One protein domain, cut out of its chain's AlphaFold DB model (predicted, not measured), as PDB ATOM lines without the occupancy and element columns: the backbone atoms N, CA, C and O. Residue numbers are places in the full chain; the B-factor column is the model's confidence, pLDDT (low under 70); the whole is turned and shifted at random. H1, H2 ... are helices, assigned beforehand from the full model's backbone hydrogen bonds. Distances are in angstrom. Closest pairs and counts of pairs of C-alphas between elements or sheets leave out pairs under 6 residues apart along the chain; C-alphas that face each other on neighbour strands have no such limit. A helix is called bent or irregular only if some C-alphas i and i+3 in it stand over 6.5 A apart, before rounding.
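This is residues 2 to 100 of the 115 residues of a protein of Saprospiraceae bacterium (UniProt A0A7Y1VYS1). The model is an open, flat frame of four helices: H1 and the long H2 make the two arms of a V joined at Gly 25 to Ser 28, H3 folds back beside H2 as a helical hairpin, and H4 runs on from H3 to cross H1 near its beginning. The middle of the frame, between H1, H2 and H4, is empty, and residues 94 to 100 stick out beyond the crossing of H4 with H1. The printed part has 99 residues with four named helices, in the order H1, H2, H3, H4, and no named strand; its class is all helix. The whole is loose, with a radius of gyration of the C-alphas of 17.5 A and spans of 50 by 43 by 22 A.

Start at residues 2 to 24, H1, which has a kink of 31 degrees near residue 9 and is only just irregular: C-alphas 5 and 8 are 6.7 A apart. Go on to residues 29 to 58, H2; H1 and H2 are apart. Next look at residues 66 to 80, H3, only just irregular, with C-alphas 75 and 78 6.8 A apart. H2 touches H3 with residues 40 to 51 alone, and the closest C-alphas, those of Val 44 and Ala 74, are 5.8 A apart. This hairpin runs opposite ways at a steep tilt of 35.3 degrees, only just steep. Residues 82 to 99 are H4, which meets H3 only through their link. Residues 86 to 93 of H4 touch residues 5 to 12 of H1, and the closest C-alphas, those of Pro 8 and Val 86, are 5.4 A apart. The lines of H1 and H4 stand at 70.5 degrees, only just about perpendicular. H1 and H3 are apart, and so are H2 and H4. In H2 and H4 every O i to N i+4 pair is within hydrogen-bond range; in H1 it is 16 of 19 and in H3 9 of 11.

Find C-alpha 2 at (126.868, 127.731, 124.976); from there H1 runs 31.0 A to C-alpha 24 at (110.318, 107.035, 141.076). H2, the longest helix, covers 43.4 A from Trp 29 to Tyr 58. H3 takes 19.8 A from Asp 66 to Phe 80. H4 goes 24.2 A from His 82 to C-alpha 99 at (107.656, 135.629, 121.158).

Look for the two C-alphas farthest apart at Ile 24 and Lys 62, 52.6 A from each other. The printed part has no cut. The links H1 to H2 and H3 to H4 are tight, H2 to H3 is short, and there is no long link. Residues 20 to 25, 33 to 39 and 94 to 100 stand free. The mean pLDDT of the printed part is 89.3, and residues 2 to 3 are under 70.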
ATOM      1  N   PHE A   2     126.927 128.942 124.145       68.31
ATOM      2  CA  PHE A   2     126.868 127.731 124.976       68.31
ATOM      3  C   PHE A   2     126.784 128.033 126.484       68.31
ATOM      4  O   PHE A   2     125.790 127.708 127.117       68.31
ATOM      5  N   TYR A   3     127.761 128.751 127.043       68.94
ATOM      6  CA  TYR A   3     127.837 128.962 128.494       68.94
ATOM      7  C   TYR A   3     126.759 129.899 129.052       68.94
ATOM      8  O   TYR A   3     126.054 129.533 129.980       68.94
ATOM      9  N   GLU A   4     126.561 131.074 128.458       72.12
ATOM     10  CA  GLU A   4     125.631 132.072 129.016       72.12
ATOM     11  C   GLU A   4     124.151 131.730 128.811       72.12
ATOM     12  O   GLU A   4     123.314 132.109 129.623       72.12
ATOM     13  N   ARG A   5     123.794 131.041 127.718       80.75
ATOM     14  CA  ARG A   5     122.378 130.802 127.388       80.75
ATOM     15  C   ARG A   5     121.889 129.418 127.775       80.75
ATOM     16  O   ARG A   5     120.715 129.289 128.109       80.75
ATOM     17  N   MET A   6     122.742 128.393 127.692       86.56
ATOM     18  CA  MET A   6     122.318 127.014 127.960       86.56
ATOM     19  C   MET A   6     122.385 126.655 129.441       86.56
ATOM     20  O   MET A   6     121.619 125.793 129.854       86.56
ATOM     21  N   ALA A   7     123.226 127.322 130.239       89.06
ATOM     22  CA  ALA A   7     123.320 127.091 131.682       89.06
ATOM     23  C   ALA A   7     121.949 127.042 132.397       89.06
ATOM     24  O   ALA A   7     121.649 126.003 132.984       89.06
ATOM     25  N   PRO A   8     121.060 128.051 132.279       90.44
ATOM     26  CA  PRO A   8     119.755 128.021 132.951       90.44
ATOM     27  C   PRO A   8     118.814 126.926 132.419       90.44
ATOM     28  O   PRO A   8     117.966 126.428 133.154       90.44
ATOM     29  N   LEU A   9     118.952 126.523 131.149       90.50
ATOM     30  CA  LEU A   9     118.151 125.438 130.567       90.50
ATOM     31  C   LEU A   9     118.618 124.065 131.063       90.50
ATOM     32  O   LEU A   9     117.790 123.210 131.372       90.50
ATOM     33  N   ILE A  10     119.935 123.864 131.152       92.19
ATOM     34  CA  ILE A  10     120.541 122.648 131.704       92.19
ATOM     35  C   ILE A  10     120.189 122.529 133.185       92.19
ATOM     36  O   ILE A  10     119.811 121.450 133.629       92.19
ATOM     37  N   GLU A  11     120.253 123.630 133.930       92.38
ATOM     38  CA  GLU A  11     119.870 123.661 135.338       92.38
ATOM     39  C   GLU A  11     118.396 123.284 135.536       92.38
ATOM     40  O   GLU A  11     118.098 122.366 136.299       92.38
ATOM     41  N   ALA A  12     117.478 123.915 134.794       92.50
ATOM     42  CA  ALA A  12     116.058 123.569 134.845       92.50
ATOM     43  C   ALA A  12     115.813 122.094 134.483       92.50
ATOM     44  O   ALA A  12     115.044 121.405 135.155       92.50
ATOM     45  N   GLY A  13     116.503 121.590 133.455       95.12
ATOM     46  CA  GLY A  13     116.475 120.176 133.084       95.12
ATOM     47  C   GLY A  13     116.988 119.261 134.200       95.12
ATOM     48  O   GLY A  13     116.379 118.228 134.469       95.12
ATOM     49  N   GLY A  14     118.056 119.660 134.892       93.31
ATOM     50  CA  GLY A  14     118.597 118.957 136.053       93.31
ATOM     51  C   GLY A  14     117.605 118.889 137.213       93.31
ATOM     52  O   GLY A  14     117.408 117.816 137.782       93.31
ATOM     53  N   VAL A  15     116.911 119.993 137.515       92.75
ATOM     54  CA  VAL A  15     115.854 120.026 138.544       92.75
ATOM     55  C   VAL A  15     114.702 119.086 138.179       92.75
ATOM     56  O   VAL A  15     114.261 118.299 139.020       92.75
ATOM     57  N   ILE A  16     114.242 119.110 136.924       95.50
ATOM     58  CA  ILE A  16     113.204 118.190 136.429       95.50
ATOM     59  C   ILE A  16     113.670 116.735 136.559       95.50
ATOM     60  O   ILE A  16     112.931 115.897 137.072       95.50
ATOM     61  N   PHE A  17     114.902 116.435 136.147       94.50
ATOM     62  CA  PHE A  17     115.470 115.092 136.214       94.50
ATOM     63  C   PHE A  17     115.544 114.567 137.654       94.50
ATOM     64  O   PHE A  17     115.067 113.466 137.931       94.50
ATOM     65  N   VAL A  18     116.058 115.372 138.589       94.25
ATOM     66  CA  VAL A  18     116.089 115.026 140.020       94.25
ATOM     67  C   VAL A  18     114.674 114.821 140.567       94.25
ATOM     68  O   VAL A  18     114.439 113.858 141.291       94.25
ATOM     69  N   THR A  19     113.714 115.667 140.181       94.69
ATOM     70  CA  THR A  19     112.311 115.542 140.614       94.69
ATOM     71  C   THR A  19     111.696 114.224 140.139       94.69
ATOM     72  O   THR A  19     111.048 113.529 140.920       94.69
ATOM     73  N   ILE A  20     111.940 113.833 138.886       96.00
ATOM     74  CA  ILE A  20     111.470 112.554 138.335       96.00
ATOM     75  C   ILE A  20     112.089 111.376 139.097       96.00
ATOM     76  O   ILE A  20     111.366 110.471 139.513       96.00
ATOM     77  N   LEU A  21     113.406 111.391 139.330       94.62
ATOM     78  CA  LEU A  21     114.086 110.332 140.082       94.62
ATOM     79  C   LEU A  21     113.594 110.225 141.530       94.62
ATOM     80  O   LEU A  21     113.467 109.113 142.049       94.62
ATOM     81  N   ALA A  22     113.290 111.360 142.163       93.88
ATOM     82  CA  ALA A  22     112.725 111.407 143.505       93.88
ATOM     83  C   ALA A  22     111.324 110.773 143.557       93.88
ATOM     84  O   ALA A  22     111.049 110.002 144.473       93.88
ATOM     85  N   ILE A  23     110.469 111.030 142.558       95.44
ATOM     86  CA  ILE A  23     109.121 110.437 142.461       95.44
ATOM     87  C   ILE A  23     109.191 108.923 142.218       95.44
ATOM     88  O   ILE A  23     108.429 108.169 142.816       95.44
ATOM     89  N   ILE A  24     110.113 108.468 141.364       95.38
ATOM     90  CA  ILE A  24     110.318 107.035 141.076       95.38
ATOM     91  C   ILE A  24     110.908 106.297 142.293       95.38
ATOM     92  O   ILE A  24     110.824 105.073 142.379       95.38
ATOM     93  N   GLY A  25     111.508 107.017 143.247       92.50
ATOM     94  CA  GLY A  25     112.154 106.429 144.421       92.50
ATOM     95  C   GLY A  25     113.505 105.771 144.119       92.50
ATOM     96  O   GLY A  25     114.076 105.115 144.983       92.50
ATOM     97  N   SER A  26     114.058 105.972 142.918       90.69
ATOM     98  CA  SER A  26     115.354 105.416 142.490       90.69
ATOM     99  C   SER A  26     116.557 106.243 142.975       90.69
ATOM    100  O   SER A  26     117.676 106.087 142.481       90.69
ATOM    101  N   MET A  27     116.334 107.168 143.906       93.12
ATOM    102  CA  MET A  27     117.305 108.166 144.324       93.12
ATOM    103  C   MET A  27     117.813 107.877 145.736       93.12
ATOM    104  O   MET A  27     117.047 107.815 146.695       93.12
ATOM    105  N   SER A  28     119.132 107.756 145.877       93.81
ATOM    106  CA  SER A  28     119.761 107.733 147.196       93.81
ATOM    107  C   SER A  28     119.877 109.157 147.735       93.81
ATOM    108  O   SER A  28     120.727 109.946 147.309       93.81
ATOM    109  N   TRP A  29     119.018 109.475 148.701       92.25
ATOM    110  CA  TRP A  29     118.974 110.778 149.365       92.25
ATOM    111  C   TRP A  29     120.296 111.156 150.036       92.25
ATOM    112  O   TRP A  29     120.662 112.327 150.042       92.25
ATOM    113  N   MET A  30     121.046 110.176 150.552       95.56
ATOM    114  CA  MET A  30     122.346 110.424 151.179       95.56
ATOM    115  C   MET A  30     123.342 111.021 150.180       95.56
ATOM    116  O   MET A  30     123.928 112.067 150.453       95.56
ATOM    117  N   TYR A  31     123.506 110.396 149.008       93.88
ATOM    118  CA  TYR A  31     124.426 110.911 147.992       93.88
ATOM    119  C   TYR A  31     123.964 112.263 147.460       93.88
ATOM    120  O   TYR A  31     124.789 113.160 147.304       93.88
ATOM    121  N   TYR A  32     122.659 112.441 147.244       94.31
ATOM    122  CA  TYR A  32     122.115 113.726 146.815       94.31
ATOM    123  C   TYR A  32     122.500 114.868 147.754       94.31
ATOM    124  O   TYR A  32     123.046 115.865 147.290       94.31
ATOM    125  N   TRP A  33     122.271 114.716 149.061       95.12
ATOM    126  CA  TRP A  33     122.584 115.772 150.022       95.12
ATOM    127  C   TRP A  33     124.084 116.045 150.120       95.12
ATOM    128  O   TRP A  33     124.479 117.206 150.194       95.12
ATOM    129  N   ILE A  34     124.923 115.005 150.052       96.62
ATOM    130  CA  ILE A  34     126.383 115.168 150.035       96.62
ATOM    131  C   ILE A  34     126.814 115.981 148.809       96.62
ATOM    132  O   ILE A  34     127.536 116.967 148.955       96.62
ATOM    133  N   PHE A  35     126.348 115.610 147.614       94.75
ATOM    134  CA  PHE A  35     126.675 116.338 146.386       94.75
ATOM    135  C   PHE A  35     126.110 117.759 146.389       94.75
ATOM    136  O   PHE A  35     126.819 118.692 146.024       94.75
ATOM    137  N   PHE A  36     124.865 117.942 146.831       93.19
ATOM    138  CA  PHE A  36     124.216 119.249 146.892       93.19
ATOM    139  C   PHE A  36     124.981 120.214 147.804       93.19
ATOM    140  O   PHE A  36     125.325 121.317 147.382       93.19
ATOM    141  N   VAL A  37     125.319 119.782 149.022       94.75
ATOM    142  CA  VAL A  37     126.098 120.595 149.967       94.75
ATOM    143  C   VAL A  37     127.504 120.859 149.430       94.75
ATOM    144  O   VAL A  37     127.975 121.990 149.515       94.75
ATOM    145  N   ALA A  38     128.167 119.860 148.840       95.81
ATOM    146  CA  ALA A  38     129.501 120.039 148.269       95.81
ATOM    147  C   ALA A  38     129.513 121.086 147.142       95.81
ATOM    148  O   ALA A  38     130.378 121.961 147.126       95.81
ATOM    149  N   LEU A  39     128.537 121.034 146.230       93.81
ATOM    150  CA  LEU A  39     128.411 122.000 145.137       93.81
ATOM    151  C   LEU A  39     128.040 123.398 145.642       93.81
ATOM    152  O   LEU A  39     128.598 124.383 145.158       93.81
ATOM    153  N   LEU A  40     127.156 123.492 146.640       92.44
ATOM    154  CA  LEU A  40     126.802 124.766 147.267       92.44
ATOM    155  C   LEU A  40     128.024 125.411 147.931       92.44
ATOM    156  O   LEU A  40     128.313 126.579 147.684       92.44
ATOM    157  N   LEU A  41     128.791 124.647 148.713       93.31
ATOM    158  CA  LEU A  41     130.021 125.141 149.336       93.31
ATOM    159  C   LEU A  41     131.072 125.535 148.296       93.31
ATOM    160  O   LEU A  41     131.745 126.548 148.470       93.31
ATOM    161  N   PHE A  42     131.198 124.774 147.208       93.50
ATOM    162  CA  PHE A  42     132.110 125.106 146.117       93.50
ATOM    163  C   PHE A  42     131.732 126.427 145.432       93.50
ATOM    164  O   PHE A  42     132.602 127.260 145.190       93.50
ATOM    165  N   SER A  43     130.443 126.661 145.180       90.69
ATOM    166  CA  SER A  43     129.949 127.933 144.637       90.69
ATOM    167  C   SER A  43     130.265 129.109 145.569       90.69
ATOM    168  O   SER A  43     130.862 130.100 145.142       90.69
ATOM    169  N   VAL A  44     129.976 128.966 146.867       92.00
ATOM    170  CA  VAL A  44     130.273 130.004 147.866       92.00
ATOM    171  C   VAL A  44     131.779 130.250 148.000       92.00
ATOM    172  O   VAL A  44     132.203 131.394 148.183       92.00
ATOM    173  N   LEU A  45     132.605 129.208 147.873       93.88
ATOM    174  CA  LEU A  45     134.062 129.324 147.884       93.88
ATOM    175  C   LEU A  45     134.562 130.205 146.733       93.88
ATOM    176  O   LEU A  45     135.391 131.081 146.973       93.88
ATOM    177  N   LEU A  46     134.045 130.023 145.513       92.19
ATOM    178  CA  LEU A  46     134.426 130.850 144.360       92.19
ATOM    179  C   LEU A  46     134.093 132.329 144.591       92.19
ATOM    180  O   LEU A  46     134.949 133.192 144.387       92.19
ATOM    181  N   SER A  47     132.889 132.614 145.088       90.81
ATOM    182  CA  SER A  47     132.464 133.973 145.444       90.81
ATOM    183  C   SER A  47     133.333 134.566 146.556       90.81
ATOM    184  O   SER A  47     133.746 135.723 146.481       90.81
ATOM    185  N   SER A  48     133.684 133.763 147.561       90.62
ATOM    186  CA  SER A  48     134.550 134.184 148.668       90.62
ATOM    187  C   SER A  48     135.971 134.503 148.195       90.62
ATOM    188  O   SER A  48     136.546 135.499 148.626       90.62
ATOM    189  N   ILE A  49     136.527 133.701 147.278       92.31
ATOM    190  CA  ILE A  49     137.840 133.957 146.667       92.31
ATOM    191  C   ILE A  49     137.816 135.264 145.871       92.31
ATOM    192  O   ILE A  49     138.759 136.043 145.976       92.31
ATOM    193  N   ALA A  50     136.749 135.528 145.113       90.75
ATOM    194  CA  ALA A  50     136.610 136.773 144.361       90.75
ATOM    195  C   ALA A  50     136.589 138.000 145.288       90.75
ATOM    196  O   ALA A  50     137.356 138.937 145.072       90.75
ATOM    197  N   ILE A  51     135.791 137.953 146.364       89.12
ATOM    198  CA  ILE A  51     135.734 139.017 147.383       89.12
ATOM    199  C   ILE A  51     137.111 139.219 148.034       89.12
ATOM    200  O   ILE A  51     137.560 140.350 148.215       89.12
ATOM    201  N   PHE A  52     137.803 138.130 148.373       87.75
ATOM    202  CA  PHE A  52     139.120 138.198 149.006       87.75
ATOM    203  C   PHE A  52     140.193 138.766 148.066       87.75
ATOM    204  O   PHE A  52     141.010 139.588 148.480       87.75
ATOM    205  N   ALA A  53     140.178 138.370 146.792       89.38
ATOM    206  CA  ALA A  53     141.092 138.889 145.778       89.38
ATOM    207  C   ALA A  53     140.878 140.391 145.524       89.38
ATOM    208  O   ALA A  53     141.847 141.136 145.349       89.38
ATOM    209  N   GLU A  54     139.624 140.845 145.537       88.19
ATOM    210  CA  GLU A  54     139.279 142.261 145.411       88.19
ATOM    211  C   GLU A  54     139.802 143.073 146.600       88.19
ATOM    212  O   GLU A  54     140.425 144.119 146.399       88.19
ATOM    213  N   GLU A  55     139.632 142.566 147.823       87.19
ATOM    214  CA  GLU A  55     140.119 143.240 149.029       87.19
ATOM    215  C   GLU A  55     141.647 143.354 149.055       87.19
ATOM    216  O   GLU A  55     142.174 144.428 149.337       87.19
ATOM    217  N   LEU A  56     142.367 142.290 148.678       85.31
ATOM    218  CA  LEU A  56     143.831 142.323 148.578       85.31
ATOM    219  C   LEU A  56     144.334 143.350 147.556       85.31
ATOM    220  O   LEU A  56     145.380 143.966 147.759       85.31
ATOM    221  N   THR A  57     143.614 143.514 146.444       88.25
ATOM    222  CA  THR A  57     144.060 144.364 145.334       88.25
ATOM    223  C   THR A  57     143.704 145.830 145.562       88.25
ATOM    224  O   THR A  57     144.531 146.710 145.322       88.25
ATOM    225  N   TYR A  58     142.487 146.107 146.033       83.94
ATOM    226  CA  TYR A  58     141.923 147.459 146.044       83.94
ATOM    227  C   TYR A  58     141.630 148.010 147.443       83.94
ATOM    228  O   TYR A  58     141.360 149.206 147.546       83.94
ATOM    229  N   HIS A  59     141.712 147.199 148.510       80.38
ATOM    230  CA  HIS A  59     141.350 147.593 149.884       80.38
ATOM    231  C   HIS A  59     140.004 148.339 149.926       80.38
ATOM    232  O   HIS A  59     139.855 149.411 150.527       80.38
ATOM    233  N   GLN A  60     139.039 147.808 149.175       77.25
ATOM    234  CA  GLN A  60     137.775 148.467 148.873       77.25
ATOM    235  C   GLN A  60     136.871 148.517 150.117       77.25
ATOM    236  O   GLN A  60     136.058 149.438 150.266       77.25
ATOM    237  N   TYR A  61     137.029 147.564 151.043       78.06
ATOM    238  CA  TYR A  61     136.180 147.419 152.221       78.06
ATOM    239  C   TYR A  61     136.732 148.197 153.423       78.06
ATOM    240  O   TYR A  61     137.445 147.689 154.285       78.06
ATOM    241  N   LYS A  62     136.336 149.472 153.525       71.75
ATOM    242  CA  LYS A  62     136.799 150.387 154.587       71.75
ATOM    243  C   LYS A  62     136.323 150.014 156.000       71.75
ATOM    244  O   LYS A  62     136.973 150.404 156.970       71.75
ATOM    245  N   ASN A  63     135.210 149.286 156.142       80.06
ATOM    246  CA  ASN A  63     134.702 148.848 157.447       80.06
ATOM    247  C   ASN A  63     134.949 147.355 157.673       80.06
ATOM    248  O   ASN A  63     134.623 146.519 156.832       80.06
ATOM    249  N   LYS A  64     135.383 146.998 158.888       70.94
ATOM    250  CA  LYS A  64     135.680 145.606 159.287       70.94
ATOM    251  C   LYS A  64     134.494 144.630 159.159       70.94
ATOM    252  O   LYS A  64     134.702 143.424 159.170       70.94
ATOM    253  N   GLY A  65     133.258 145.131 159.076       81.25
ATOM    254  CA  GLY A  65     132.042 144.314 158.975       81.25
ATOM    255  C   GLY A  65     131.560 144.034 157.549       81.25
ATOM    256  O   GLY A  65     130.707 143.166 157.370       81.25
ATOM    257  N   ASP A  66     132.077 144.738 156.540       84.25
ATOM    258  CA  ASP A  66     131.542 144.651 155.174       84.25
ATOM    259  C   ASP A  66     131.934 143.329 154.496       84.25
ATOM    260  O   ASP A  66     131.087 142.686 153.877       84.25
ATOM    261  N   GLY A  67     133.153 142.833 154.733       83.81
ATOM    262  CA  GLY A  67     133.585 141.516 154.247       83.81
ATOM    263  C   GLY A  67     132.722 140.363 154.779       83.81
ATOM    264  O   GLY A  67     132.295 139.503 154.013       83.81
ATOM    265  N   LEU A  68     132.375 140.373 156.073       83.50
ATOM    266  CA  LEU A  68     131.478 139.361 156.652       83.50
ATOM    267  C   LEU A  68     130.074 139.423 156.043       83.50
ATOM    268  O   LEU A  68     129.477 138.383 155.770       83.50
ATOM    269  N   ARG A  69     129.545 140.627 155.798       88.62
ATOM    270  CA  ARG A  69     128.241 140.802 155.141       88.62
ATOM    271  C   ARG A  69     128.247 140.259 153.718       88.62
ATOM    272  O   ARG A  69     127.262 139.646 153.313       88.62
ATOM    273  N   LEU A  70     129.338 140.440 152.979       89.00
ATOM    274  CA  LEU A  70     129.473 139.913 151.621       89.00
ATOM    275  C   LEU A  70     129.552 138.389 151.599       89.00
ATOM    276  O   LEU A  70     128.848 137.767 150.810       89.00
ATOM    277  N   ILE A  71     130.314 137.785 152.514       87.19
ATOM    278  CA  ILE A  71     130.357 136.324 152.661       87.19
ATOM    279  C   ILE A  71     128.959 135.784 152.991       87.19
ATOM    280  O   ILE A  71     128.483 134.866 152.329       87.19
ATOM    281  N   LEU A  72     128.255 136.383 153.959       90.12
ATOM    282  CA  LEU A  72     126.875 135.995 154.283       90.12
ATOM    283  C   LEU A  72     125.934 136.152 153.083       90.12
ATOM    284  O   LEU A  72     125.081 135.299 152.852       90.12
ATOM    285  N   THR A  73     126.105 137.214 152.297       91.19
ATOM    286  CA  THR A  73     125.320 137.433 151.078       91.19
ATOM    287  C   THR A  73     125.603 136.346 150.042       91.19
ATOM    288  O   THR A  73     124.658 135.827 149.458       91.19
ATOM    289  N   ALA A  74     126.861 135.925 149.876       90.50
ATOM    290  CA  ALA A  74     127.232 134.830 148.980       90.50
ATOM    291  C   ALA A  74     126.595 133.487 149.384       90.50
ATOM    292  O   ALA A  74     126.242 132.701 148.516       90.50
ATOM    293  N   PHE A  75     126.379 133.230 150.679       90.06
ATOM    294  CA  PHE A  75     125.633 132.047 151.136       90.06
ATOM    295  C   PHE A  75     124.129 132.123 150.841       90.06
ATOM    296  O   PHE A  75     123.492 131.098 150.600       90.06
ATOM    297  N   LEU A  76     123.544 133.321 150.896       91.88
ATOM    298  CA  LEU A  76     122.112 133.533 150.654       91.88
ATOM    299  C   LEU A  76     121.776 133.596 149.156       91.88
ATOM    300  O   LEU A  76     120.645 133.306 148.761       91.88
ATOM    301  N   GLU A  77     122.747 133.963 148.325       91.44
ATOM    302  CA  GLU A  77     122.593 134.176 146.887       91.44
ATOM    303  C   GLU A  77     122.011 132.954 146.141       91.44
ATOM    304  O   GLU A  77     120.973 133.139 145.489       91.44
ATOM    305  N   PRO A  78     122.500 131.709 146.334       89.81
ATOM    306  CA  PRO A  78     121.940 130.519 145.683       89.81
ATOM    307  C   PRO A  78     120.482 130.210 146.052       89.81
ATOM    308  O   PRO A  78     119.783 129.529 145.305       89.81
ATOM    309  N   ILE A  79     120.014 130.680 147.213       89.19
ATOM    310  CA  ILE A  79     118.684 130.353 147.747       89.19
ATOM    311  C   ILE A  79     117.651 131.392 147.313       89.19
ATOM    312  O   ILE A  79     116.545 131.038 146.911       89.19
ATOM    313  N   PHE A  80     117.991 132.677 147.415       91.69
ATOM    314  CA  PHE A  80     117.026 133.759 147.207       91.69
ATOM    315  C   PHE A  80     117.149 134.405 145.832       91.69
ATOM    316  O   PHE A  80     116.137 134.685 145.190       91.69
ATOM    317  N   PHE A  81     118.375 134.666 145.382       91.50
ATOM    318  CA  PHE A  81     118.611 135.437 144.166       91.50
ATOM    319  C   PHE A  81     118.707 134.536 142.938       91.50
ATOM    320  O   PHE A  81     118.063 134.806 141.922       91.50
ATOM    321  N   HIS A  82     119.431 133.424 143.049       91.00
ATOM    322  CA  HIS A  82     119.665 132.512 141.935       91.00
ATOM    323  C   HIS A  82     118.373 131.969 141.291       91.00
ATOM    324  O   HIS A  82     118.258 132.056 140.068       91.00
ATOM    325  N   PRO A  83     117.317 131.558 142.032       91.94
ATOM    326  CA  PRO A  83     116.062 131.132 141.402       91.94
ATOM    327  C   PRO A  83     115.390 132.231 140.569       91.94
ATOM    328  O   PRO A  83     114.798 131.951 139.524       91.94
ATOM    329  N   VAL A  84     115.501 133.493 141.000       94.12
ATOM    330  CA  VAL A  84     114.971 134.647 140.259       94.12
ATOM    331  C   VAL A  84     115.755 134.845 138.964       94.12
ATOM    332  O   VAL A  84     115.153 135.074 137.912       94.12
ATOM    333  N   VAL A  85     117.082 134.712 139.019       92.19
ATOM    334  CA  VAL A  85     117.964 134.809 137.848       92.19
ATOM    335  C   VAL A  85     117.672 133.689 136.851       92.19
ATOM    336  O   VAL A  85     117.480 133.965 135.667       92.19
ATOM    337  N   VAL A  86     117.560 132.444 137.317       92.38
ATOM    338  CA  VAL A  86     117.232 131.283 136.478       92.38
ATOM    339  C   VAL A  86     115.864 131.461 135.828       92.38
ATOM    340  O   VAL A  86     115.738 131.304 134.612       92.38
ATOM    341  N   TYR A  87     114.848 131.875 136.591       93.06
ATOM    342  CA  TYR A  87     113.522 132.167 136.048       93.06
ATOM    343  C   TYR A  87     113.570 133.255 134.966       93.06
ATOM    344  O   TYR A  87     113.027 133.070 133.870       93.06
ATOM    345  N   ALA A  88     114.248 134.372 135.238       91.62
ATOM    346  CA  ALA A  88     114.405 135.459 134.277       91.62
ATOM    347  C   ALA A  88     115.135 134.992 133.007       91.62
ATOM    348  O   ALA A  88     114.738 135.355 131.898       91.62
ATOM    349  N   ALA A  89     116.154 134.143 133.147       91.50
ATOM    350  CA  ALA A  89     116.924 133.619 132.028       91.50
ATOM    351  C   ALA A  89     116.133 132.601 131.184       91.50
ATOM    352  O   ALA A  89     116.218 132.620 129.951       91.50
ATOM    353  N   ILE A  90     115.316 131.748 131.810       91.50
ATOM    354  CA  ILE A  90     114.391 130.844 131.106       91.50
ATOM    355  C   ILE A  90     113.360 131.661 130.327       91.50
ATOM    356  O   ILE A  90     113.165 131.429 129.131       91.50
ATOM    357  N   ARG A  91     112.749 132.662 130.971       89.94
ATOM    358  CA  ARG A  91     111.781 133.554 130.322       89.94
ATOM    359  C   ARG A  91     112.407 134.314 129.155       89.94
ATOM    360  O   ARG A  91     111.825 134.351 128.078       89.94
ATOM    361  N   GLY A  92     113.618 134.844 129.327       88.94
ATOM    362  CA  GLY A  92     114.351 135.513 128.252       88.94
ATOM    363  C   GLY A  92     114.632 134.592 127.059       88.94
ATOM    364  O   GLY A  92     114.523 135.019 125.909       88.94
ATOM    365  N   ASN A  93     114.931 133.310 127.300       89.06
ATOM    366  CA  ASN A  93     115.064 132.330 126.220       89.06
ATOM    367  C   ASN A  93     113.722 132.061 125.525       89.06
ATOM    368  O   ASN A  93     113.682 132.027 124.294       89.06
ATOM    369  N   TYR A  94     112.630 131.920 126.279       88.81
ATOM    370  CA  TYR A  94     111.293 131.752 125.706       88.81
ATOM    371  C   TYR A  94     110.898 132.945 124.822       88.81
ATOM    372  O   TYR A  94     110.528 132.764 123.657       88.81
ATOM    373  N   ASP A  95     111.071 134.165 125.331       88.44
ATOM    374  CA  ASP A  95     110.748 135.396 124.611       88.44
ATOM    375  C   ASP A  95     111.588 135.533 123.328       88.44
ATOM    376  O   ASP A  95     111.075 135.931 122.277       88.44
ATOM    377  N   TYR A  96     112.860 135.127 123.368       86.06
ATOM    378  CA  TYR A  96     113.748 135.156 122.205       86.06
ATOM    379  C   TYR A  96     113.312 134.202 121.080       86.06
ATOM    380  O   TYR A  96     113.356 134.592 119.908       86.06
ATOM    381  N   TYR A  97     112.930 132.962 121.409       85.12
ATOM    382  CA  TYR A  97     112.630 131.925 120.411       85.12
ATOM    383  C   TYR A  97     111.178 131.950 119.926       85.12
ATOM    384  O   TYR A  97     110.941 131.791 118.726       85.12
ATOM    385  N   PHE A  98     110.220 132.166 120.830       88.19
ATOM    386  CA  PHE A  98     108.794 132.011 120.531       88.19
ATOM    387  C   PHE A  98     108.083 133.348 120.337       88.19
ATOM    388  O   PHE A  98     107.327 133.502 119.381       88.19
ATOM    389  N   VAL A  99     108.349 134.331 121.201       85.69
ATOM    390  CA  VAL A  99     107.656 135.629 121.158       85.69
ATOM    391  C   VAL A  99     108.285 136.566 120.122       85.69
ATOM    392  O   VAL A  99     107.588 137.376 119.516       85.69
ATOM    393  N   LYS A 100     109.601 136.466 119.896       78.38
ATOM    394  CA  LYS A 100     110.396 137.321 118.989       78.38
ATOM    395  C   LYS A 100     110.308 138.829 119.282       78.38
ATOM    396  O   LYS A 100     110.830 139.623 118.499       78.38
TER     397      LYS A 100